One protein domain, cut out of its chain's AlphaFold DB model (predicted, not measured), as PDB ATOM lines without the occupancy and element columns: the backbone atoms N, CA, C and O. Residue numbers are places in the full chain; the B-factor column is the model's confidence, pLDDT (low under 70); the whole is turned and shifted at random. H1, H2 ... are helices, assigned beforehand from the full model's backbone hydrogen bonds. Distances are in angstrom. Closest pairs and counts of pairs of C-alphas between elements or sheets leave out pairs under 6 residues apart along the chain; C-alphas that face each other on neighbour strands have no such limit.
ATOM      1  N   ALA A 347      56.240  45.213 275.635       88.31
ATOM      2  CA  ALA A 347      57.562  44.589 275.718       88.31
ATOM      3  C   ALA A 347      58.652  45.619 276.077       88.31
ATOM      4  O   ALA A 347      59.224  46.295 275.218       88.31
ATOM      5  N   THR A 348      58.900  45.785 277.381       89.88
ATOM      6  CA  THR A 348      59.821  46.799 277.929       89.88
ATOM      7  C   THR A 348      61.281  46.573 277.546       89.88
ATOM      8  O   THR A 348      62.043  47.530 277.473       89.88
ATOM      9  N   ASP A 349      61.663  45.329 277.278       87.50
ATOM     10  CA  ASP A 349      62.980  44.917 276.796       87.50
ATOM     11  C   ASP A 349      63.285  45.485 275.407       87.50
ATOM     12  O   ASP A 349      64.315  46.135 275.223       87.50
ATOM     13  N   TYR A 350      62.355  45.349 274.459       86.25
ATOM     14  CA  TYR A 350      62.483  45.953 273.131       86.25
ATOM     15  C   TYR A 350      62.487  47.485 273.193       86.25
ATOM     16  O   TYR A 350      63.279  48.130 272.507       86.25
ATOM     17  N   MET A 351      61.646  48.090 274.039       89.69
ATOM     18  CA  MET A 351      61.621  49.551 274.212       89.69
ATOM     19  C   MET A 351      62.924  50.079 274.819       89.69
ATOM     20  O   MET A 351      63.430  51.110 274.379       89.69
ATOM     21  N   ALA A 352      63.486  49.372 275.804       89.81
ATOM     22  CA  ALA A 352      64.780  49.706 276.389       89.81
ATOM     23  C   ALA A 352      65.902  49.574 275.356       89.81
ATOM     24  O   ALA A 352      66.731  50.475 275.244       89.81
ATOM     25  N   PHE A 353      65.893  48.507 274.551       86.44
ATOM     26  CA  PHE A 353      66.845  48.327 273.457       86.44
ATOM     27  C   PHE A 353      66.790  49.486 272.450       86.44
ATOM     28  O   PHE A 353      67.827  50.065 272.127       86.44
ATOM     29  N   LEU A 354      65.590  49.894 272.020       85.56
ATOM     30  CA  LEU A 354      65.412  51.038 271.120       85.56
ATOM     31  C   LEU A 354      65.873  52.358 271.737       85.56
ATOM     32  O   LEU A 354      66.539  53.146 271.073       85.56
ATOM     33  N   ALA A 355      65.538  52.601 273.002       90.25
ATOM     34  CA  ALA A 355      65.902  53.821 273.711       90.25
ATOM     35  C   ALA A 355      67.415  53.952 273.925       90.25
ATOM     36  O   ALA A 355      67.984  55.013 273.664       90.25
ATOM     37  N   ILE A 356      68.069  52.872 274.359       87.88
ATOM     38  CA  ILE A 356      69.526  52.818 274.526       87.88
ATOM     39  C   ILE A 356      70.202  52.974 273.163       87.88
ATOM     40  O   ILE A 356      71.101  53.798 273.024       87.88
ATOM     41  N   GLY A 357      69.731  52.248 272.143       83.69
ATOM     42  CA  GLY A 357      70.235  52.363 270.776       83.69
ATOM     43  C   GLY A 357      70.142  53.794 270.246       83.69
ATOM     44  O   GLY A 357      71.138  54.339 269.780       83.69
ATOM     45  N   ALA A 358      68.984  54.442 270.387       83.62
ATOM     46  CA  ALA A 358      68.784  55.827 269.972       83.62
ATOM     47  C   ALA A 358      69.703  56.801 270.733       83.62
ATOM     48  O   ALA A 358      70.297  57.683 270.115       83.62
ATOM     49  N   GLY A 359      69.873  56.624 272.048       87.44
ATOM     50  CA  GLY A 359      70.813  57.411 272.853       87.44
ATOM     51  C   GLY A 359      72.260  57.266 272.381       87.44
ATOM     52  O   GLY A 359      72.932  58.275 272.143       87.44
ATOM     53  N   CYS A 360      72.726  56.030 272.193       84.19
ATOM     54  CA  CYS A 360      74.072  55.739 271.700       84.19
ATOM     55  C   CYS A 360      74.307  56.331 270.306       84.19
ATOM     56  O   CYS A 360      75.335  56.965 270.088       84.19
ATOM     57  N   MET A 361      73.346  56.180 269.386       80.62
ATOM     58  CA  MET A 361      73.433  56.742 268.034       80.62
ATOM     59  C   MET A 361      73.528  58.266 268.067       80.62
ATOM     60  O   MET A 361      74.410  58.843 267.445       80.62
ATOM     61  N   VAL A 362      72.662  58.930 268.837       82.75
ATOM     62  CA  VAL A 362      72.674  60.395 268.936       82.75
ATOM     63  C   VAL A 362      73.971  60.908 269.567       82.75
ATOM     64  O   VAL A 362      74.463  61.947 269.142       82.75
ATOM     65  N   TYR A 363      74.550  60.197 270.538       84.69
ATOM     66  CA  TYR A 363      75.866  60.547 271.084       84.69
ATOM     67  C   TYR A 363      76.979  60.370 270.048       84.69
ATOM     68  O   TYR A 363      77.780  61.273 269.855       84.69
ATOM     69  N   ALA A 364      76.998  59.235 269.345       79.00
ATOM     70  CA  ALA A 364      78.009  58.937 268.333       79.00
ATOM     71  C   ALA A 364      77.943  59.877 267.113       79.00
ATOM     72  O   ALA A 364      78.941  60.072 266.427       79.00
ATOM     73  N   MET A 365      76.777  60.471 266.847       77.38
ATOM     74  CA  MET A 365      76.569  61.498 265.823       77.38
ATOM     75  C   MET A 365      76.976  62.915 266.263       77.38
ATOM     76  O   MET A 365      76.624  63.872 265.573       77.38
ATOM     77  N   ASP A 366      77.609  63.077 267.432       81.06
ATOM     78  CA  ASP A 366      77.833  64.377 268.087       81.06
ATOM     79  C   ASP A 366      76.536  65.195 268.206       81.06
ATOM     80  O   ASP A 366      76.486  66.428 268.149       81.06
ATOM     81  N   GLY A 367      75.421  64.475 268.346       76.25
ATOM     82  CA  GLY A 367      74.107  65.061 268.465       76.25
ATOM     83  C   GLY A 367      73.951  65.772 269.811       76.25
ATOM     84  O   GLY A 367      73.473  66.899 269.915       76.25
ATOM     85  N   VAL A 368      74.378  65.136 270.879       85.38
ATOM     86  CA  VAL A 368      74.222  65.675 272.232       85.38
ATOM     87  C   VAL A 368      75.564  66.106 272.793       85.38
ATOM     88  O   VAL A 368      76.599  65.553 272.439       85.38
ATOM     89  N   SER A 369      75.551  67.084 273.697       87.00
ATOM     90  CA  SER A 369      76.788  67.687 274.215       87.00
ATOM     91  C   SER A 369      77.566  66.787 275.180       87.00
ATOM     92  O   SER A 369      78.715  67.072 275.510       87.00
ATOM     93  N   SER A 370      76.940  65.724 275.697       90.81
ATOM     94  CA  SER A 370      77.518  64.863 276.732       90.81
ATOM     95  C   SER A 370      76.853  63.486 276.801       90.81
ATOM     96  O   SER A 370      75.705  63.301 276.389       90.81
ATOM     97  N   VAL A 371      77.538  62.526 277.433       88.19
ATOM     98  CA  VAL A 371      76.983  61.194 277.744       88.19
ATOM     99  C   VAL A 371      75.702  61.308 278.582       88.19
ATOM    100  O   VAL A 371      74.721  60.613 278.336       88.19
ATOM    101  N   TRP A 372      75.650  62.243 279.533       92.19
ATOM    102  CA  TRP A 372      74.453  62.467 280.350       92.19
ATOM    103  C   TRP A 372      73.270  63.016 279.549       92.19
ATOM    104  O   TRP A 372      72.121  62.702 279.855       92.19
ATOM    105  N   ALA A 373      73.517  63.838 278.528       90.19
ATOM    106  CA  ALA A 373      72.471  64.257 277.596       90.19
ATOM    107  C   ALA A 373      71.954  63.078 276.753       90.19
ATOM    108  O   ALA A 373      70.748  62.957 276.556       90.19
ATOM    109  N   SER A 374      72.828  62.146 276.360       90.81
ATOM    110  CA  SER A 374      72.427  60.896 275.696       90.81
ATOM    111  C   SER A 374      71.531  60.021 276.579       90.81
ATOM    112  O   SER A 374      70.475  59.573 276.132       90.81
ATOM    113  N   VAL A 375      71.883  59.848 277.859       91.69
ATOM    114  CA  VAL A 375      71.059  59.096 278.824       91.69
ATOM    115  C   VAL A 375      69.685  59.749 279.006       91.69
ATOM    116  O   VAL A 375      68.665  59.064 278.963       91.69
ATOM    117  N   ARG A 376      69.640  61.080 279.157       93.88
ATOM    118  CA  ARG A 376      68.382  61.842 279.254       93.88
ATOM    119  C   ARG A 376      67.530  61.698 277.994       93.88
ATOM    120  O   ARG A 376      66.327  61.467 278.099       93.88
ATOM    121  N   PHE A 377      68.144  61.781 276.816       91.81
ATOM    122  CA  PHE A 377      67.464  61.563 275.542       91.81
ATOM    123  C   PHE A 377      66.895  60.143 275.448       91.81
ATOM    124  O   PHE A 377      65.722  59.978 275.113       91.81
ATOM    125  N   GLY A 378      67.681  59.129 275.820       91.56
ATOM    126  CA  GLY A 378      67.234  57.740 275.894       91.56
ATOM    127  C   GLY A 378      66.039  57.567 276.836       91.56
ATOM    128  O   GLY A 378      65.059  56.935 276.459       91.56
ATOM    129  N   ALA A 379      66.052  58.193 278.015       92.12
ATOM    130  CA  ALA A 379      64.927  58.149 278.953       92.12
ATOM    131  C   ALA A 379      63.644  58.770 278.368       92.12
ATOM    132  O   ALA A 379      62.568  58.178 278.468       92.12
ATOM    133  N   LEU A 380      63.749  59.927 277.704       91.19
ATOM    134  CA  LEU A 380      62.611  60.540 277.011       91.19
ATOM    135  C   LEU A 380      62.107  59.664 275.855       91.19
ATOM    136  O   LEU A 380      60.898  59.527 275.671       91.19
ATOM    137  N   HIS A 381      63.017  59.045 275.100       89.94
ATOM    138  CA  HIS A 381      62.671  58.144 274.004       89.94
ATOM    139  C   HIS A 381      61.980  56.874 274.517       89.94
ATOM    140  O   HIS A 381      60.969  56.456 273.959       89.94
ATOM    141  N   PHE A 382      62.458  56.302 275.626       91.88
ATOM    142  CA  PHE A 382      61.811  55.177 276.297       91.88
ATOM    143  C   PHE A 382      60.378  55.527 276.704       91.88
ATOM    144  O   PHE A 382      59.453  54.786 276.388       91.88
ATOM    145  N   LEU A 383      60.173  56.679 277.350       91.00
ATOM    146  CA  LEU A 383      58.841  57.138 277.758       91.00
ATOM    147  C   LEU A 383      57.916  57.388 276.563       91.00
ATOM    148  O   LEU A 383      56.720  57.107 276.653       91.00
ATOM    149  N   TRP A 384      58.464  57.857 275.440       87.62
ATOM    150  CA  TRP A 384      57.704  58.064 274.211       87.62
ATOM    151  C   TRP A 384      57.136  56.759 273.632       87.62
ATOM    152  O   TRP A 384      56.044  56.789 273.074       87.62
ATOM    153  N   TRP A 385      57.806  55.620 273.832       88.06
ATOM    154  CA  TRP A 385      57.311  54.287 273.450       88.06
ATOM    155  C   TRP A 385      56.488  53.596 274.544       88.06
ATOM    156  O   TRP A 385      55.487  52.923 274.269       88.06
ATOM    157  N   PHE A 386      56.887  53.780 275.800       91.31
ATOM    158  CA  PHE A 386      56.258  53.136 276.944       91.31
ATOM    159  C   PHE A 386      54.848  53.674 277.196       91.31
ATOM    160  O   PHE A 386      53.922  52.894 277.424       91.31
ATOM    161  N   PHE A 387      54.649  54.990 277.080       91.50
ATOM    162  CA  PHE A 387      53.342  55.599 277.318       91.50
ATOM    163  C   PHE A 387      52.254  55.115 276.336       91.50
ATOM    164  O   PHE A 387      51.222  54.651 276.820       91.50
ATOM    165  N   PRO A 388      52.442  55.124 274.997       89.44
ATOM    166  CA  PRO A 388      51.470  54.554 274.059       89.44
ATOM    167  C   PRO A 388      51.122  53.090 274.344       89.44
ATOM    168  O   PRO A 388      49.978  52.691 274.155       89.44
ATOM    169  N   SER A 389      52.079  52.302 274.840       91.19
ATOM    170  CA  SER A 389      51.871  50.888 275.184       91.19
ATOM    171  C   SER A 389      51.006  50.715 276.431       91.19
ATOM    172  O   SER A 389      50.105  49.873 276.460       91.19
ATOM    173  N   LEU A 390      51.212  51.560 277.443       92.88
ATOM    174  CA  LEU A 390      50.346  51.616 278.619       92.88
ATOM    175  C   LEU A 390      48.963  52.189 278.295       92.88
ATOM    176  O   LEU A 390      47.969  51.693 278.819       92.88
ATOM    177  N   LEU A 391      48.885  53.196 277.424       93.25
ATOM    178  CA  LEU A 391      47.627  53.783 276.962       93.25
ATOM    179  C   LEU A 391      46.804  52.769 276.159       93.25
ATOM    180  O   LEU A 391      45.600  52.633 276.388       93.25
ATOM    181  N   TYR A 392      47.457  52.029 275.260       91.69
ATOM    182  CA  TYR A 392      46.865  50.907 274.538       91.69
ATOM    183  C   TYR A 392      46.301  49.882 275.526       91.69
ATOM    184  O   TYR A 392      45.114  49.566 275.475       91.69
ATOM    185  N   ASN A 393      47.114  49.441 276.491       90.56
ATOM    186  CA  ASN A 393      46.688  48.489 277.513       90.56
ATOM    187  C   ASN A 393      45.503  49.015 278.336       90.56
ATOM    188  O   ASN A 393      44.511  48.311 278.494       90.56
ATOM    189  N   ALA A 394      45.547  50.252 278.830       90.75
ATOM    190  CA  ALA A 394      44.456  50.837 279.611       90.75
ATOM    191  C   ALA A 394      43.149  50.915 278.804       90.75
ATOM    192  O   ALA A 394      42.079  50.568 279.303       90.75
ATOM    193  N   THR A 395      43.236  51.305 277.533       91.50
ATOM    194  CA  THR A 395      42.082  51.373 276.626       91.50
ATOM    195  C   THR A 395      41.533  49.979 276.321       91.50
ATOM    196  O   THR A 395      40.319  49.777 276.306       91.50
ATOM    197  N   LEU A 396      42.410  48.988 276.148       88.38
ATOM    198  CA  LEU A 396      42.012  47.595 275.976       88.38
ATOM    199  C   LEU A 396      41.250  47.080 277.206       88.38
ATOM    200  O   LEU A 396      40.208  46.454 277.037       88.38
ATOM    201  N   HIS A 397      41.701  47.407 278.424       85.00
ATOM    202  CA  HIS A 397      40.985  47.125 279.681       85.00
ATOM    203  C   HIS A 397      39.604  47.774 279.739       85.00
ATOM    204  O   HIS A 397      38.640  47.113 280.117       85.00
ATOM    205  N   LEU A 398      39.479  49.033 279.324       87.50
ATOM    206  CA  LEU A 398      38.206  49.754 279.384       87.50
ATOM    207  C   LEU A 398      37.176  49.263 278.359       87.50
ATOM    208  O   LEU A 398      35.996  49.162 278.687       87.50
ATOM    209  N   PHE A 399      37.606  48.967 277.132       87.31
ATOM    210  CA  PHE A 399      36.695  48.717 276.009       87.31
ATOM    211  C   PHE A 399      36.687  47.268 275.511       87.31
ATOM    212  O   PHE A 399      35.911  46.943 274.614       87.31
ATOM    213  N   ALA A 400      37.557  46.404 276.045       83.44
ATOM    214  CA  ALA A 400      37.726  45.008 275.629       83.44
ATOM    215  C   ALA A 400      37.905  44.827 274.102       83.44
ATOM    216  O   ALA A 400      37.535  43.794 273.540       83.44
ATOM    217  N   SER A 401      38.470  45.833 273.423       85.12
ATOM    218  CA  SER A 401      38.619  45.876 271.967       85.12
ATOM    219  C   SER A 401      40.017  46.338 271.566       85.12
ATOM    220  O   SER A 401      40.395  47.489 271.802       85.12
ATOM    221  N   ARG A 402      40.763  45.446 270.896       84.75
ATOM    222  CA  ARG A 402      42.089  45.745 270.324       84.75
ATOM    223  C   ARG A 402      42.009  46.846 269.258       84.75
ATOM    224  O   ARG A 402      42.908  47.672 269.179       84.75
ATOM    225  N   TYR A 403      40.906  46.926 268.505       85.38
ATOM    226  CA  TYR A 403      40.695  47.986 267.510       85.38
ATOM    227  C   TYR A 403      40.585  49.371 268.155       85.38
ATOM    228  O   TYR A 403      41.275  50.290 267.729       85.38
ATOM    229  N   ILE A 404      39.774  49.517 269.213       88.06
ATOM    230  CA  ILE A 404      39.613  50.804 269.913       88.06
ATOM    231  C   ILE A 404      40.929  51.206 270.587       88.06
ATOM    232  O   ILE A 404      41.378  52.340 270.430       88.06
ATOM    233  N   ALA A 405      41.574  50.266 271.283       88.62
ATOM    234  CA  ALA A 405      42.873  50.488 271.915       88.62
ATOM    235  C   ALA A 405      43.931  50.969 270.916       88.62
ATOM    236  O   ALA A 405      44.654  51.931 271.180       88.62
ATOM    237  N   MET A 406      43.969  50.350 269.738       84.44
ATOM    238  CA  MET A 406      44.877  50.715 268.661       84.44
ATOM    239  C   MET A 406      44.564  52.090 268.078       84.44
ATOM    240  O   MET A 406      45.480  52.883 267.896       84.44
ATOM    241  N   THR A 407      43.294  52.406 267.815       86.44
ATOM    242  CA  THR A 407      42.905  53.731 267.313       86.44
ATOM    243  C   THR A 407      43.299  54.825 268.298       86.44
ATOM    244  O   THR A 407      43.826  55.851 267.874       86.44
ATOM    245  N   VAL A 408      43.116  54.607 269.603       90.50
ATOM    246  CA  VAL A 408      43.533  55.562 270.640       90.50
ATOM    247  C   VAL A 408      45.055  55.707 270.676       90.50
ATOM    248  O   VAL A 408      45.557  56.830 270.628       90.50
ATOM    249  N   ALA A 409      45.801  54.599 270.687       87.12
ATOM    250  CA  ALA A 409      47.263  54.628 270.700       87.12
ATOM    251  C   ALA A 409      47.852  55.279 269.434       87.12
ATOM    252  O   ALA A 409      48.765  56.098 269.529       87.12
ATOM    253  N   ALA A 410      47.300  54.976 268.256       83.00
ATOM    254  CA  ALA A 410      47.704  55.572 266.986       83.00
ATOM    255  C   ALA A 410      47.347  57.062 266.910       83.00
ATOM    256  O   ALA A 410      48.172  57.860 266.475       83.00
ATOM    257  N   SER A 411      46.158  57.457 267.380       85.88
ATOM    258  CA  SER A 411      45.750  58.869 267.434       85.88
ATOM    259  C   SER A 411      46.660  59.666 268.361       85.88
ATOM    260  O   SER A 411      47.093  60.757 268.004       85.88
ATOM    261  N   TRP A 412      47.011  59.099 269.519       87.25
ATOM    262  CA  TRP A 412      47.997  59.693 270.414       87.25
ATOM    263  C   TRP A 412      49.375  59.800 269.758       87.25
ATOM    264  O   TRP A 412      50.008  60.848 269.832       87.25
ATOM    265  N   PHE A 413      49.843  58.738 269.096       82.00
ATOM    266  CA  PHE A 413      51.136  58.745 268.416       82.00
ATOM    267  C   PHE A 413      51.188  59.821 267.323       82.00
ATOM    268  O   PHE A 413      52.104  60.641 267.325       82.00
ATOM    269  N   LEU A 414      50.169  59.895 266.460       80.31
ATOM    270  CA  LEU A 414      50.034  60.935 265.433       80.31
ATOM    271  C   LEU A 414      49.947  62.339 266.040       80.31
ATOM    272  O   LEU A 414      50.602  63.256 265.553       80.31
ATOM    273  N   TRP A 415      49.201  62.509 267.134       81.88
ATOM    274  CA  TRP A 415      49.139  63.774 267.865       81.88
ATOM    275  C   TRP A 415      50.500  64.164 268.456       81.88
ATOM    276  O   TRP A 415      50.894  65.320 268.372       81.88
ATOM    277  N   SER A 416      51.268  63.201 268.975       79.50
ATOM    278  CA  SER A 416      52.609  63.442 269.527       79.50
ATOM    279  C   SER A 416      53.643  63.864 268.474       79.50
ATOM    280  O   SER A 416      54.667  64.454 268.824       79.50
ATOM    281  N   LEU A 417      53.376  63.556 267.199       73.25
ATOM    282  CA  LEU A 417      54.171  63.972 266.043       73.25
ATOM    283  C   LEU A 417      53.730  65.328 265.480       73.25
ATOM    284  O   LEU A 417      54.514  65.975 264.788       73.25
ATOM    285  N   ALA A 418      52.493  65.752 265.746       69.25
ATOM    286  CA  ALA A 418      51.989  67.024 265.259       69.25
ATOM    287  C   ALA A 418      52.765  68.178 265.924       69.25
ATOM    288  O   ALA A 418      52.868  68.228 267.155       69.25
ATOM    289  N   PRO A 419      53.321  69.118 265.141       62.47
ATOM    290  CA  PRO A 419      53.983  70.275 265.708       62.47
ATOM    291  C   PRO A 419      52.923  71.146 266.400       62.47
ATOM    292  O   PRO A 419      51.777  71.208 265.938       62.47
ATOM    293  N   PRO A 420      53.262  71.827 267.507       61.94
ATOM    294  CA  PRO A 420      52.330  72.734 268.163       61.94
ATOM    295  C   PRO A 420      51.813  73.760 267.152       61.94
ATOM    296  O   PRO A 420      52.599  74.342 266.404       61.94
ATOM    297  N   SER A 421      50.501  74.004 267.133       61.16
ATOM    298  CA  SER A 421      49.891  74.958 266.188       61.16
ATOM    299  C   SER A 421      50.496  76.371 266.267       61.16
ATOM    300  O   SER A 421      50.461  77.122 265.298       61.16
ATOM    301  N   GLU A 422      51.094  76.705 267.409       59.41
ATOM    302  CA  GLU A 422      51.811  77.947 267.704       59.41
ATOM    303  C   GLU A 422      53.152  78.051 266.952       59.41
ATOM    304  O   GLU A 422      53.505  79.122 266.467       59.41
ATOM    305  N   LEU A 423      53.849  76.925 266.773       57.72
ATOM    306  CA  LEU A 423      55.120  76.808 266.050       57.72
ATOM    307  C   LEU A 423      54.932  76.894 264.529       57.72
ATOM    308  O   LEU A 423      55.760  77.465 263.832       57.72
ATOM    309  N   LEU A 424      53.797  76.402 264.024       62.22
ATOM    310  CA  LEU A 424      53.398  76.556 262.618       62.22
ATOM    311  C   LEU A 424      53.061  78.008 262.242       62.22
ATOM    312  O   LEU A 424      53.063  78.354 261.064       62.22
ATOM    313  N   ARG A 425      52.738  78.855 263.226       63.06
ATOM    314  CA  ARG A 425      52.399  80.270 263.007       63.06
ATOM    315  C   ARG A 425      53.614  81.193 263.042       63.06
ATOM    316  O   ARG A 425      53.505  82.324 262.579       63.06
ATOM    317  N   ASN A 426      54.741  80.737 263.586       65.62
ATOM    318  CA  ASN A 426      55.949  81.536 263.744       65.62
ATOM    319  C   ASN A 426      57.105  80.930 262.930       65.62
ATOM    320  O   ASN A 426      57.771  79.992 263.373       65.62
ATOM    321  N   ALA A 427      57.334  81.495 261.741       63.12
ATOM    322  CA  ALA A 427      58.311  81.011 260.768       63.12
ATOM    323  C   ALA A 427      59.747  80.957 261.323       63.12
ATOM    324  O   ALA A 427      60.448  79.989 261.063       63.12
ATOM    325  N   GLU A 428      60.155  81.916 262.162       64.94
ATOM    326  CA  GLU A 428      61.495  81.930 262.776       64.94
ATOM    327  C   GLU A 428      61.691  80.762 263.752       64.94
ATOM    328  O   GLU A 428      62.723  80.101 263.760       64.94
ATOM    329  N   SER A 429      60.666  80.431 264.540       60.56
ATOM    330  CA  SER A 429      60.737  79.291 265.463       60.56
ATOM    331  C   SER A 429      60.665  77.932 264.755       60.56
ATOM    332  O   SER A 429      61.205  76.941 265.252       60.56
ATOM    333  N   ALA A 430      60.009  77.879 263.591       61.66
ATOM    334  CA  ALA A 430      60.028  76.714 262.714       61.66
ATOM    335  C   ALA A 430      61.413  76.544 262.063       61.66
ATOM    336  O   ALA A 430      61.923  75.424 262.022       61.66
ATOM    337  N   ALA A 431      62.052  77.647 261.661       62.09
ATOM    338  CA  ALA A 431      63.432  77.693 261.178       62.09
ATOM    339  C   ALA A 431      64.439  77.169 262.203       62.09
ATOM    340  O   ALA A 431      65.208  76.255 261.915       62.09
ATOM    341  N   GLU A 432      64.369  77.662 263.443       60.12
ATOM    342  CA  GLU A 432      65.252  77.242 264.540       60.12
ATOM    343  C   GLU A 432      65.156  75.740 264.869       60.12
ATOM    344  O   GLU A 432      66.096  75.154 265.413       60.12
ATOM    345  N   LEU A 433      64.032  75.097 264.530       56.47
ATOM    346  CA  LEU A 433      63.802  73.660 264.708       56.47
ATOM    347  C   LEU A 433      63.976  72.835 263.420       56.47
ATOM    348  O   LEU A 433      63.783  71.618 263.463       56.47
ATOM    349  N   GLY A 434      64.346  73.462 262.296       55.50
ATOM    350  CA  GLY A 434      64.555  72.794 261.006       55.50
ATOM    351  C   GLY A 434      63.267  72.293 260.338       55.50
ATOM    352  O   GLY A 434      63.276  71.251 259.686       55.50
ATOM    353  N   LEU A 435      62.148  72.994 260.541       59.50
ATOM    354  CA  LEU A 435      60.814  72.660 260.014       59.50
ATOM    355  C   LEU A 435      60.468  73.376 258.689       59.50
ATOM    356  O   LEU A 435      59.326  73.277 258.243       59.50
ATOM    357  N   GLU A 436      61.411  74.095 258.071       57.31
ATOM    358  CA  GLU A 436      61.153  74.983 256.919       57.31
ATOM    359  C   GLU A 436      60.708  74.244 255.645       57.31
ATOM    360  O   GLU A 436      59.866  74.757 254.911       57.31
ATOM    361  N   ASP A 437      61.189  73.013 255.420       50.78
ATOM    362  CA  ASP A 437      61.164  72.386 254.086       50.78
ATOM    363  C   ASP A 437      60.183  71.206 253.897       50.78
ATOM    364  O   ASP A 437      60.269  70.480 252.902       50.78
ATOM    365  N   GLY A 438      59.196  70.985 254.778       52.59
ATOM    366  CA  GLY A 438      58.121  70.044 254.421       52.59
ATOM    367  C   GLY A 438      57.169  69.546 255.510       52.59
ATOM    368  O   GLY A 438      57.480  69.485 256.694       52.59
ATOM    369  N   HIS A 439      55.994  69.087 255.060       56.22
ATOM    370  CA  HIS A 439      54.899  68.557 255.893       56.22
ATOM    371  C   HIS A 439      54.791  67.017 255.887       56.22
ATOM    372  O   HIS A 439      53.764  66.456 256.270       56.22
ATOM    373  N   GLY A 440      55.822  66.304 255.425       61.09
ATOM    374  CA  GLY A 440      55.817  64.838 255.388       61.09
ATOM    375  C   GLY A 440      55.951  64.205 256.781       61.09
ATOM    376  O   GLY A 440      56.642  64.737 257.648       61.09
ATOM    377  N   VAL A 441      55.374  63.014 256.986       62.78
ATOM    378  CA  VAL A 441      55.435  62.262 258.265       62.78
ATOM    379  C   VAL A 441      56.877  62.066 258.764       62.78
ATOM    380  O   VAL A 441      57.149  62.181 259.955       62.78
ATOM    381  N   VAL A 442      57.826  61.843 257.848       63.34
ATOM    382  CA  VAL A 442      59.261  61.703 258.164       63.34
ATOM    383  C   VAL A 442      59.868  63.004 258.704       63.34
ATOM    384  O   VAL A 442      60.731  62.960 259.581       63.34
ATOM    385  N   HIS A 443      59.414  64.162 258.216       67.25
ATOM    386  CA  HIS A 443      59.901  65.467 258.673       67.25
ATOM    387  C   HIS A 443      59.347  65.777 260.065       67.25
ATOM    388  O   HIS A 443      60.103  66.176 260.945       67.25
ATOM    389  N   LEU A 444      58.070  65.462 260.312       70.88
ATOM    390  CA  LEU A 444      57.455  65.575 261.638       70.88
ATOM    391  C   LEU A 444      58.138  64.677 262.679       70.88
ATOM    392  O   LEU A 444      58.433  65.116 263.790       70.88
ATOM    393  N   PHE A 445      58.453  63.434 262.307       73.00
ATOM    394  CA  PHE A 445      59.206  62.519 263.164       73.00
ATOM    395  C   PHE A 445      60.614  63.045 263.468       73.00
ATOM    396  O   PHE A 445      61.025  63.081 264.628       73.00
ATOM    397  N   THR A 446      61.335  63.507 262.442       72.19
ATOM    398  CA  THR A 446      62.673  64.100 262.597       72.19
ATOM    399  C   THR A 446      62.633  65.321 263.513       72.19
ATOM    400  O   THR A 446      63.408  65.395 264.465       72.19
ATOM    401  N   ALA A 447      61.684  66.232 263.307       72.00
ATOM    402  CA  ALA A 447      61.510  67.412 264.145       72.00
ATOM    403  C   ALA A 447      61.192  67.053 265.602       72.00
ATOM    404  O   ALA A 447      61.736  67.655 266.528       72.00
ATOM    405  N   ARG A 448      60.366  66.023 265.832       79.00
ATOM    406  CA  ARG A 448      60.077  65.540 267.185       79.00
ATOM    407  C   ARG A 448      61.328  65.004 267.878       79.00
ATOM    408  O   ARG A 448      61.558  65.320 269.044       79.00
ATOM    409  N   VAL A 449      62.152  64.236 267.167       79.62
ATOM    410  CA  VAL A 449      63.432  63.725 267.679       79.62
ATOM    411  C   VAL A 449      64.403  64.869 267.988       79.62
ATOM    412  O   VAL A 449      65.010  64.874 269.060       79.62
ATOM    413  N   LEU A 450      64.513  65.864 267.104       78.06
ATOM    414  CA  LEU A 450      65.342  67.055 267.322       78.06
ATOM    415  C   LEU A 450      64.876  67.867 268.536       78.06
ATOM    416  O   LEU A 450      65.702  68.315 269.329       78.06
ATOM    417  N   TRP A 451      63.565  67.992 268.737       79.50
ATOM    418  CA  TRP A 451      63.007  68.648 269.915       79.50
ATOM    419  C   TRP A 451      63.324  67.883 271.208       79.50
ATOM    420  O   TRP A 451      63.792  68.481 272.174       79.50
ATOM    421  N   LEU A 452      63.149  66.554 271.225       85.44
ATOM    422  CA  LEU A 452      63.527  65.721 272.376       85.44
ATOM    423  C   LEU A 452      65.026  65.828 272.689       85.44
ATOM    424  O   LEU A 452      65.406  65.881 273.858       85.44
ATOM    425  N   ARG A 453      65.872  65.903 271.657       85.12
ATOM    426  CA  ARG A 453      67.314  66.155 271.785       85.12
ATOM    427  C   ARG A 453      67.593  67.526 272.400       85.12
ATOM    428  O   ARG A 453      68.389  67.609 273.328       85.12
ATOM    429  N   ALA A 454      66.929  68.583 271.935       82.25
ATOM    430  CA  ALA A 454      67.099  69.930 272.479       82.25
ATOM    431  C   ALA A 454      66.717  70.001 273.968       82.25
ATOM    432  O   ALA A 454      67.455  70.582 274.764       82.25
ATOM    433  N   VAL A 455      65.619  69.341 274.355       87.12
ATOM    434  CA  VAL A 455      65.208  69.194 275.761       87.12
ATOM    435  C   VAL A 455      66.249  68.399 276.554       87.12
ATOM    436  O   VAL A 455      66.636  68.813 277.643       87.12
ATOM    437  N   ALA A 456      66.743  67.281 276.018       88.94
ATOM    438  CA  ALA A 456      67.750  66.455 276.683       88.94
ATOM    439  C   ALA A 456      69.110  67.158 276.847       88.94
ATOM    440  O   ALA A 456      69.825  66.867 277.800       88.94
ATOM    441  N   ASP A 457      69.455  68.096 275.965       88.12
ATOM    442  CA  ASP A 457      70.646  68.950 276.067       88.12
ATOM    443  C   ASP A 457      70.434  70.177 276.979       88.12
ATOM    444  O   ASP A 457      71.374  70.936 277.197       88.12
ATOM    445  N   PHE A 458      69.224  70.387 277.517       89.88
ATOM    446  CA  PHE A 458      68.820  71.611 278.225       89.88
ATOM    447  C   PHE A 458      69.011  72.897 277.407       89.88
ATOM    448  O   PHE A 458      69.319  73.958 277.952       89.88
ATOM    449  N   ARG A 459      68.810  72.830 276.087       85.12
ATOM    450  CA  ARG A 459      68.832  74.031 275.245       85.12
ATOM    451  C   ARG A 459      67.627  74.914 275.552       85.12
ATOM    452  O   ARG A 459      66.559  74.425 275.925       85.12
ATOM    453  N   THR A 460      67.795  76.215 275.347       81.50
ATOM    454  CA  THR A 460      66.689  77.172 275.396       81.50
ATOM    455  C   THR A 460      65.656  76.819 274.337       81.50
ATOM    456  O   THR A 460      65.995  76.681 273.162       81.50
ATOM    457  N   LEU A 461      64.403  76.659 274.751       78.31
ATOM    458  CA  LEU A 461      63.323  76.291 273.838       78.31
ATOM    459  C   LEU A 461      62.760  77.528 273.123       78.31
ATOM    460  O   LEU A 461      62.757  78.615 273.706       78.31
ATOM    461  N   PRO A 462      62.258  77.384 271.883       69.69
ATOM    462  CA  PRO A 462      61.776  78.516 271.104       69.69
ATOM    463  C   PRO A 462      60.543  79.176 271.734       69.69
ATOM    464  O   PRO A 462      59.643  78.504 272.266       69.69
ATOM    465  N   LYS A 463      60.507  80.510 271.626       66.81
ATOM    466  CA  LYS A 463      59.386  81.374 272.023       66.81
ATOM    467  C   LYS A 463      58.177  81.042 271.142       66.81
ATOM    468  O   LYS A 463      58.157  81.374 269.963       66.81
ATOM    469  N   GLY A 464      57.187  80.356 271.717       63.97
ATOM    470  CA  GLY A 464      56.012  79.851 270.991       63.97
ATOM    471  C   GLY A 464      55.841  78.332 271.023       63.97
ATOM    472  O   GLY A 464      54.896  77.814 270.442       63.97
ATOM    473  N   SER A 465      56.719  77.588 271.703       69.00
ATOM    474  CA  SER A 465      56.393  76.209 272.080       69.00
ATOM    475  C   SER A 465      55.440  76.188 273.284       69.00
ATOM    476  O   SER A 465      55.610  76.973 274.216       69.00
ATOM    477  N   TRP A 466      54.489  75.245 273.317       73.38
ATOM    478  CA  TRP A 466      53.524  75.097 274.428       73.38
ATOM    479  C   TRP A 466      54.193  74.972 275.806       73.38
ATOM    480  O   TRP A 466      53.622  75.332 276.834       73.38
ATOM    481  N   ILE A 467      55.423  74.457 275.827       76.56
ATOM    482  CA  ILE A 467      56.195  74.260 277.047       76.56
ATOM    483  C   ILE A 467      56.964  75.518 277.473       76.56
ATOM    484  O   ILE A 467      57.318  75.639 278.640       76.56
ATOM    485  N   TYR A 468      57.176  76.479 276.563       76.19
ATOM    486  CA  TYR A 468      57.902  77.721 276.834       76.19
ATOM    487  C   TYR A 468      57.239  78.549 277.933       76.19
ATOM    488  O   TYR A 468      57.931  79.088 278.786       76.19
ATOM    489  N   GLY A 469      55.905  78.641 277.942       80.50
ATOM    490  CA  GLY A 469      55.152  79.371 278.967       80.50
ATOM    491  C   GLY A 469      55.451  78.887 280.394       80.50
ATOM    492  O   GLY A 469      55.957  79.672 281.199       80.50
ATOM    493  N   PRO A 470      55.189  77.607 280.724       80.88
ATOM    494  CA  PRO A 470      55.423  77.078 282.067       80.88
ATOM    495  C   PRO A 470      56.906  76.992 282.461       80.88
ATOM    496  O   PRO A 470      57.211  77.014 283.652       80.88
ATOM    497  N   THR A 471      57.837  76.909 281.506       85.06
ATOM    498  CA  THR A 471      59.275  76.756 281.805       85.06
ATOM    499  C   THR A 471      60.077  78.039 281.635       85.06
ATOM    500  O   THR A 471      61.245  78.077 282.013       85.06
ATOM    501  N   GLN A 472      59.467  79.084 281.074       83.19
ATOM    502  CA  GLN A 472      60.125  80.314 280.620       83.19
ATOM    503  C   GLN A 472      61.271  80.058 279.625       83.19
ATOM    504  O   GLN A 472      62.229  80.823 279.547       83.19
ATOM    505  N   GLY A 473      61.182  78.963 278.863       77.50
ATOM    506  CA  GLY A 473      62.198  78.561 277.892       77.50
ATOM    507  C   GLY A 473      63.409  77.831 278.474       77.50
ATOM    508  O   GLY A 473      64.275  77.431 277.699       77.50
ATOM    509  N   ASP A 474      63.470  77.618 279.793       86.62
ATOM    510  CA  ASP A 474      64.532  76.843 280.442       86.62
ATOM    511  C   ASP A 474      64.401  75.350 280.095       86.62
ATOM    512  O   ASP A 474      63.393  74.699 280.402       86.62
ATOM    513  N   GLY A 475      65.432  74.806 279.447       83.38
ATOM    514  CA  GLY A 475      65.482  73.416 279.012       83.38
ATOM    515  C   GLY A 475      65.526  72.408 280.165       83.38
ATOM    516  O   GLY A 475      64.975  71.317 280.024       83.38
ATOM    517  N   ALA A 476      66.103  72.765 281.319       87.94
ATOM    518  CA  ALA A 476      66.131  71.888 282.492       87.94
ATOM    519  C   ALA A 476      64.737  71.750 283.110       87.94
ATOM    520  O   ALA A 476      64.236  70.640 283.292       87.94
ATOM    521  N   ARG A 477      64.048  72.880 283.313       89.38
ATOM    522  CA  ARG A 477      62.647  72.886 283.763       89.38
ATOM    523  C   ARG A 477      61.722  72.184 282.775       89.38
ATOM    524  O   ARG A 477      60.779  71.518 283.194       89.38
ATOM    525  N   ALA A 478      61.980  72.319 281.474       87.44
ATOM    526  CA  ALA A 478      61.222  71.615 280.446       87.44
ATOM    527  C   ALA A 478      61.400  70.101 280.522       87.44
ATOM    528  O   ALA A 478      60.408  69.375 280.475       87.44
ATOM    529  N   PHE A 479      62.636  69.631 280.686       91.12
ATOM    530  CA  PHE A 479      62.916  68.215 280.889       91.12
ATOM    531  C   PHE A 479      62.193  67.674 282.123       91.12
ATOM    532  O   PHE A 479      61.471  66.683 282.009       91.12
ATOM    533  N   ASP A 480      62.318  68.350 283.267       91.31
ATOM    534  CA  ASP A 480      61.674  67.924 284.509       91.31
ATOM    535  C   ASP A 480      60.151  67.893 284.363       91.31
ATOM    536  O   ASP A 480      59.515  66.907 284.736       91.31
ATOM    537  N   LEU A 481      59.552  68.924 283.765       90.94
ATOM    538  CA  LEU A 481      58.108  68.985 283.548       90.94
ATOM    539  C   LEU A 481      57.615  67.847 282.643       90.94
ATOM    540  O   LEU A 481      56.617  67.203 282.969       90.94
ATOM    541  N   ILE A 482      58.318  67.555 281.542       89.19
ATOM    542  CA  ILE A 482      57.973  66.440 280.644       89.19
ATOM    543  C   ILE A 482      58.117  65.107 281.368       89.19
ATOM    544  O   ILE A 482      57.227  64.263 281.263       89.19
ATOM    545  N   LEU A 483      59.210  64.916 282.107       91.06
ATOM    546  CA  LEU A 483      59.482  63.681 282.830       91.06
ATOM    547  C   LEU A 483      58.384  63.398 283.862       91.06
ATOM    548  O   LEU A 483      57.830  62.299 283.879       91.06
ATOM    549  N   HIS A 484      58.020  64.396 284.671       90.06
ATOM    550  CA  HIS A 484      56.971  64.262 285.681       90.06
ATOM    551  C   HIS A 484      55.588  64.074 285.049       90.06
ATOM    552  O   HIS A 484      54.830  63.215 285.499       90.06
ATOM    553  N   ALA A 485      55.260  64.820 283.989       90.00
ATOM    554  CA  ALA A 485      53.986  64.674 283.288       90.00
ATOM    555  C   ALA A 485      53.848  63.287 282.638       90.00
ATOM    556  O   ALA A 485      52.807  62.644 282.772       90.00
ATOM    557  N   ALA A 486      54.903  62.793 281.985       89.75
ATOM    558  CA  ALA A 486      54.926  61.464 281.384       89.75
ATOM    559  C   ALA A 486      54.847  60.362 282.450       89.75
ATOM    560  O   ALA A 486      54.058  59.430 282.308       89.75
ATOM    561  N   ALA A 487      55.604  60.484 283.546       89.12
ATOM    562  CA  ALA A 487      55.548  59.542 284.661       89.12
ATOM    563  C   ALA A 487      54.149  59.490 285.297       89.12
ATOM    564  O   ALA A 487      53.622  58.400 285.527       89.12
ATOM    565  N   LEU A 488      53.517  60.648 285.516       92.44
ATOM    566  CA  LEU A 488      52.149  60.740 286.025       92.44
ATOM    567  C   LEU A 488      51.153  60.086 285.060       92.44
ATOM    568  O   LEU A 488      50.319  59.291 285.487       92.44
ATOM    569  N   ALA A 489      51.255  60.372 283.761       91.19
ATOM    570  CA  ALA A 489      50.367  59.802 282.754       91.19
ATOM    571  C   ALA A 489      50.505  58.267 282.667       91.19
ATOM    572  O   ALA A 489      49.498  57.553 282.634       91.19
ATOM    573  N   CYS A 490      51.734  57.745 282.726       92.06
ATOM    574  CA  CYS A 490      52.002  56.312 282.850       92.06
ATOM    575  C   CYS A 490      51.376  55.728 284.127       92.06
ATOM    576  O   CYS A 490      50.688  54.709 284.061       92.06
ATOM    577  N   ALA A 491      51.557  56.384 285.279       92.00
ATOM    578  CA  ALA A 491      50.984  55.944 286.552       92.00
ATOM    579  C   ALA A 491      49.448  55.885 286.506       92.00
ATOM    580  O   ALA A 491      48.859  54.925 287.002       92.00
ATOM    581  N   VAL A 492      48.797  56.853 285.852       93.69
ATOM    582  CA  VAL A 492      47.343  56.855 285.630       93.69
ATOM    583  C   VAL A 492      46.914  55.662 284.772       93.69
ATOM    584  O   VAL A 492      45.970  54.964 285.138       93.69
ATOM    585  N   CYS A 493      47.618  55.361 283.676       93.12
ATOM    586  CA  CYS A 493      47.293  54.211 282.821       93.12
ATOM    587  C   CYS A 493      47.425  52.872 283.569       93.12
ATOM    588  O   CYS A 493      46.580  51.981 283.428       93.12
ATOM    589  N   ILE A 494      48.453  52.749 284.414       92.19
ATOM    590  CA  ILE A 494      48.658  51.584 285.284       92.19
ATOM    591  C   ILE A 494      47.532  51.487 286.319       92.19
ATOM    592  O   ILE A 494      46.976  50.408 286.520       92.19
ATOM    593  N   ALA A 495      47.160  52.604 286.951       91.06
ATOM    594  CA  ALA A 495      46.083  52.648 287.936       91.06
ATOM    595  C   ALA A 495      44.728  52.254 287.328       91.06
ATOM    596  O   ALA A 495      43.995  51.477 287.940       91.06
ATOM    597  N   ILE A 496      44.419  52.722 286.112       90.50
ATOM    598  CA  ILE A 496      43.216  52.331 285.363       90.50
ATOM    599  C   ILE A 496      43.229  50.825 285.092       90.50
ATOM    600  O   ILE A 496      42.277  50.135 285.452       90.50
ATOM    601  N   SER A 497      44.321  50.305 284.522       88.12
ATOM    602  CA  SER A 497      44.450  48.876 284.197       88.12
ATOM    603  C   SER A 497      44.283  48.004 285.447       88.12
ATOM    604  O   SER A 497      43.531  47.032 285.445       88.12
ATOM    605  N   PHE A 498      44.901  48.408 286.559       86.62
ATOM    606  CA  PHE A 498      44.796  47.721 287.843       86.62
ATOM    607  C   PHE A 498      43.386  47.775 288.450       86.62
ATOM    608  O   PHE A 498      42.891  46.773 288.971       86.62
ATOM    609  N   ALA A 499      42.723  48.934 288.393       87.75
ATOM    610  CA  ALA A 499      41.369  49.103 288.911       87.75
ATOM    611  C   ALA A 499      40.350  48.271 288.122       87.75
ATOM    612  O   ALA A 499      39.455  47.672 288.721       87.75
ATOM    613  N   VAL A 500      40.502  48.208 286.797       84.38
ATOM    614  CA  VAL A 500      39.651  47.396 285.922       84.38
ATOM    615  C   VAL A 500      39.886  45.906 286.164       84.38
ATOM    616  O   VAL A 500      38.922  45.179 286.395       84.38
ATOM    617  N   GLU A 501      41.141  45.449 286.224       81.19
ATOM    618  CA  GLU A 501      41.440  44.032 286.469       81.19
ATOM    619  C   GLU A 501      40.908  43.547 287.824       81.19
ATOM    620  O   GLU A 501      40.388  42.435 287.936       81.19
ATOM    621  N   ARG A 502      40.970  44.388 288.866       81.88
ATOM    622  CA  ARG A 502      40.395  44.055 290.179       81.88
ATOM    623  C   ARG A 502      38.885  43.845 290.147       81.88
ATOM    624  O   ARG A 502      38.366  43.152 291.020       81.88
ATOM    625  N   ARG A 503      38.187  44.433 289.175       80.50
ATOM    626  CA  ARG A 503      36.742  44.259 288.985       80.50
ATOM    627  C   ARG A 503      36.394  43.058 288.105       80.50
ATOM    628  O   ARG A 503      35.218  42.716 288.019       80.50
ATOM    629  N   PHE A 504      37.372  42.402 287.479       79.06
ATOM    630  CA  PHE A 504      37.115  41.205 286.684       79.06
ATOM    631  C   PHE A 504      36.818  39.983 287.553       79.06
ATOM    632  O   PHE A 504      37.512  39.682 288.530       79.06
ATOM    633  N   THR A 505      35.799  39.231 287.142       77.94
ATOM    634  CA  THR A 505      35.518  37.895 287.672       77.94
ATOM    635  C   THR A 505      36.645  36.928 287.293       77.94
ATOM    636  O   THR A 505      37.440  37.182 286.383       77.94
ATOM    637  N   ALA A 506      36.739  35.790 287.988       77.44
ATOM    638  CA  ALA A 506      37.716  34.753 287.648       77.44
ATOM    639  C   ALA A 506      37.555  34.254 286.198       77.44
ATOM    640  O   ALA A 506      38.552  34.056 285.508       77.44
ATOM    641  N   GLU A 507      36.313  34.148 285.723       77.00
ATOM    642  CA  GLU A 507      35.971  33.773 284.347       77.00
ATOM    643  C   GLU A 507      36.424  34.821 283.326       77.00
ATOM    644  O   GLU A 507      37.037  34.467 282.323       77.00
ATOM    645  N   ALA A 508      36.208  36.113 283.600       73.00
ATOM    646  CA  ALA A 508      36.663  37.189 282.720       73.00
ATOM    647  C   ALA A 508      38.196  37.215 282.603       73.00
ATOM    648  O   ALA A 508      38.728  37.340 281.500       73.00
ATOM    649  N   ARG A 509      38.916  37.005 283.716       74.62
ATOM    650  CA  ARG A 509      40.385  36.884 283.710       74.62
ATOM    651  C   ARG A 509      40.870  35.671 282.920       74.62
ATOM    652  O   ARG A 509      41.879  35.756 282.224       74.62
ATOM    653  N   LEU A 510      40.164  34.546 283.015       72.75
ATOM    654  CA  LEU A 510      40.500  33.334 282.272       72.75
ATOM    655  C   LEU A 510      40.236  33.505 280.768       72.75
ATOM    656  O   LEU A 510      41.104  33.179 279.965       72.75
ATOM    657  N   ALA A 511      39.103  34.101 280.390       75.38
ATOM    658  CA  ALA A 511      38.766  34.410 279.000       75.38
ATOM    659  C   ALA A 511      39.754  35.401 278.360       75.38
ATOM    660  O   ALA A 511      40.075  35.294 277.181       75.38
ATOM    661  N   TRP A 512      40.262  36.358 279.136       75.62
ATOM    662  CA  TRP A 512      41.292  37.297 278.691       75.62
ATOM    663  C   TRP A 512      42.638  36.623 278.441       75.62
ATOM    664  O   TRP A 512      43.274  36.889 277.424       75.62
ATOM    665  N   ARG A 513      43.034  35.696 279.318       71.75
ATOM    666  CA  ARG A 513      44.234  34.877 279.111       71.75
ATOM    667  C   ARG A 513      44.107  33.937 277.923       71.75
ATOM    668  O   ARG A 513      45.065  33.788 277.193       71.75
ATOM    669  N   GLN A 514      42.929  33.358 277.692       74.19
ATOM    670  CA  GLN A 514      42.665  32.553 276.491       74.19
ATOM    671  C   GLN A 514      42.733  33.369 275.189       74.19
ATOM    672  O   GLN A 514      42.808  32.790 274.114       74.19
ATOM    673  N   ARG A 515      42.669  34.703 275.280       69.94
ATOM    674  CA  ARG A 515      42.837  35.637 274.157       69.94
ATOM    675  C   ARG A 515      44.228  36.283 274.130       69.94
ATOM    676  O   ARG A 515      44.398  37.286 273.433       69.94
ATOM    677  N   ASP A 516      45.161  35.771 274.936       70.31
ATOM    678  CA  ASP A 516      46.533  36.265 275.091       70.31
ATOM    679  C   ASP A 516      46.615  37.778 275.336       70.31
ATOM    680  O   ASP A 516      47.483  38.482 274.826       70.31
ATOM    681  N   ILE A 517      45.666  38.308 276.115       71.94
ATOM    682  CA  ILE A 517      45.661  39.715 276.513       71.94
ATOM    683  C   ILE A 517      46.451  39.853 277.814       71.94
ATOM    684  O   ILE A 517      46.060  39.321 278.857       71.94
ATOM    685  N   VAL A 518      47.564  40.584 277.756       71.88
ATOM    686  CA  VAL A 518      48.385  40.899 278.931       71.88
ATOM    687  C   VAL A 518      47.762  42.053 279.702       71.88
ATOM    688  O   VAL A 518      47.409  43.076 279.126       71.88
ATOM    689  N   SER A 519      47.692  41.925 281.025       77.75
ATOM    690  CA  SER A 519      47.306  43.037 281.893       77.75
ATOM    691  C   SER A 519      48.540  43.741 282.451       77.75
ATOM    692  O   SER A 519      49.296  43.169 283.239       77.75
ATOM    693  N   ALA A 520      48.750  45.000 282.051       80.88
ATOM    694  CA  ALA A 520      49.854  45.856 282.499       80.88
ATOM    695  C   ALA A 520      49.685  46.336 283.960       80.88
ATOM    696  O   ALA A 520      49.607  47.529 284.251       80.88
TER     697      ALA A 520
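Overview. This is residues 347 to 520 of the 637 residues of an uncharacterized protein of Leishmania mexicana (strain MHOM/GT/2001/U1103) (UniProt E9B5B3). What is the shape? Long helix H2 runs through the middle of an elongated all-helix body; H1 and H3 fold back on it from its two ends, long H7 runs along it, and the end of H5 packs steeply on it. H4 and H6 lie towards one end of the body, H8 at the other. What is printed? There are 174 residues with eight named helices, H1 to H8, and no named strand, only just compact, close to loose, with a radius of gyration of the C-alphas of 18.3 A and spans of 58 by 34 by 29 A.

Arrangement. What do H1, residues 348 to 364, and the hub H2, residues 371 to 399, form? They form a hairpin at a shallow tilt of 29 degrees, closest at the C-alphas of Ala 355 and Gly 378, 4.7 A. What else touches H2? H3, residues 402 to 417, makes a hairpin with H2, which touches it with residues 388 to 399 alone, the C-alphas of Tyr 392 and Ala 405 being closest at 4.8 A. Residues 452 to 456 of H5, residues 441 to 456, touch it at a steep tilt of 58 degrees, C-alphas 377 and 456 being closest at 5.0 A. H7, residues 475 to 503, touches it the same way at 28 degrees, a shallow tilt, C-alphas 394 and 497 being closest at 5.0 A. And the short helices? H4, residues 427 to 432, and H8, residues 506 to 513, touch no helix. H6, residues 468 to 471, only just touches H7, only at the corner, with 3 pairs of C-alphas within 8 A, 471 and 477 being closest at 5.5 A. Are the backbones complete? Every O i to N i+4 pair is within hydrogen-bond range in H1, H3, H4, H5 and H8, against 23 of 25 in H2 and 24 of 25 in H7; H6 is too short for such a pair.

Along the chain. How long are the longest helices? H2 measures 42.2 A and H7 42.1 A from first to last C-alpha. Where are the anchors? C-alpha 348 is at (59.821, 46.799, 277.929) and C-alpha 513 at (44.234, 34.877, 279.111).

Size, cuts and confidence. Which link is long? H5 to H6, with 11 residues; the printed part has no cut. Where is confidence low? pLDDT is under 70 at residues 418 to 443, 462 to 465 and 515.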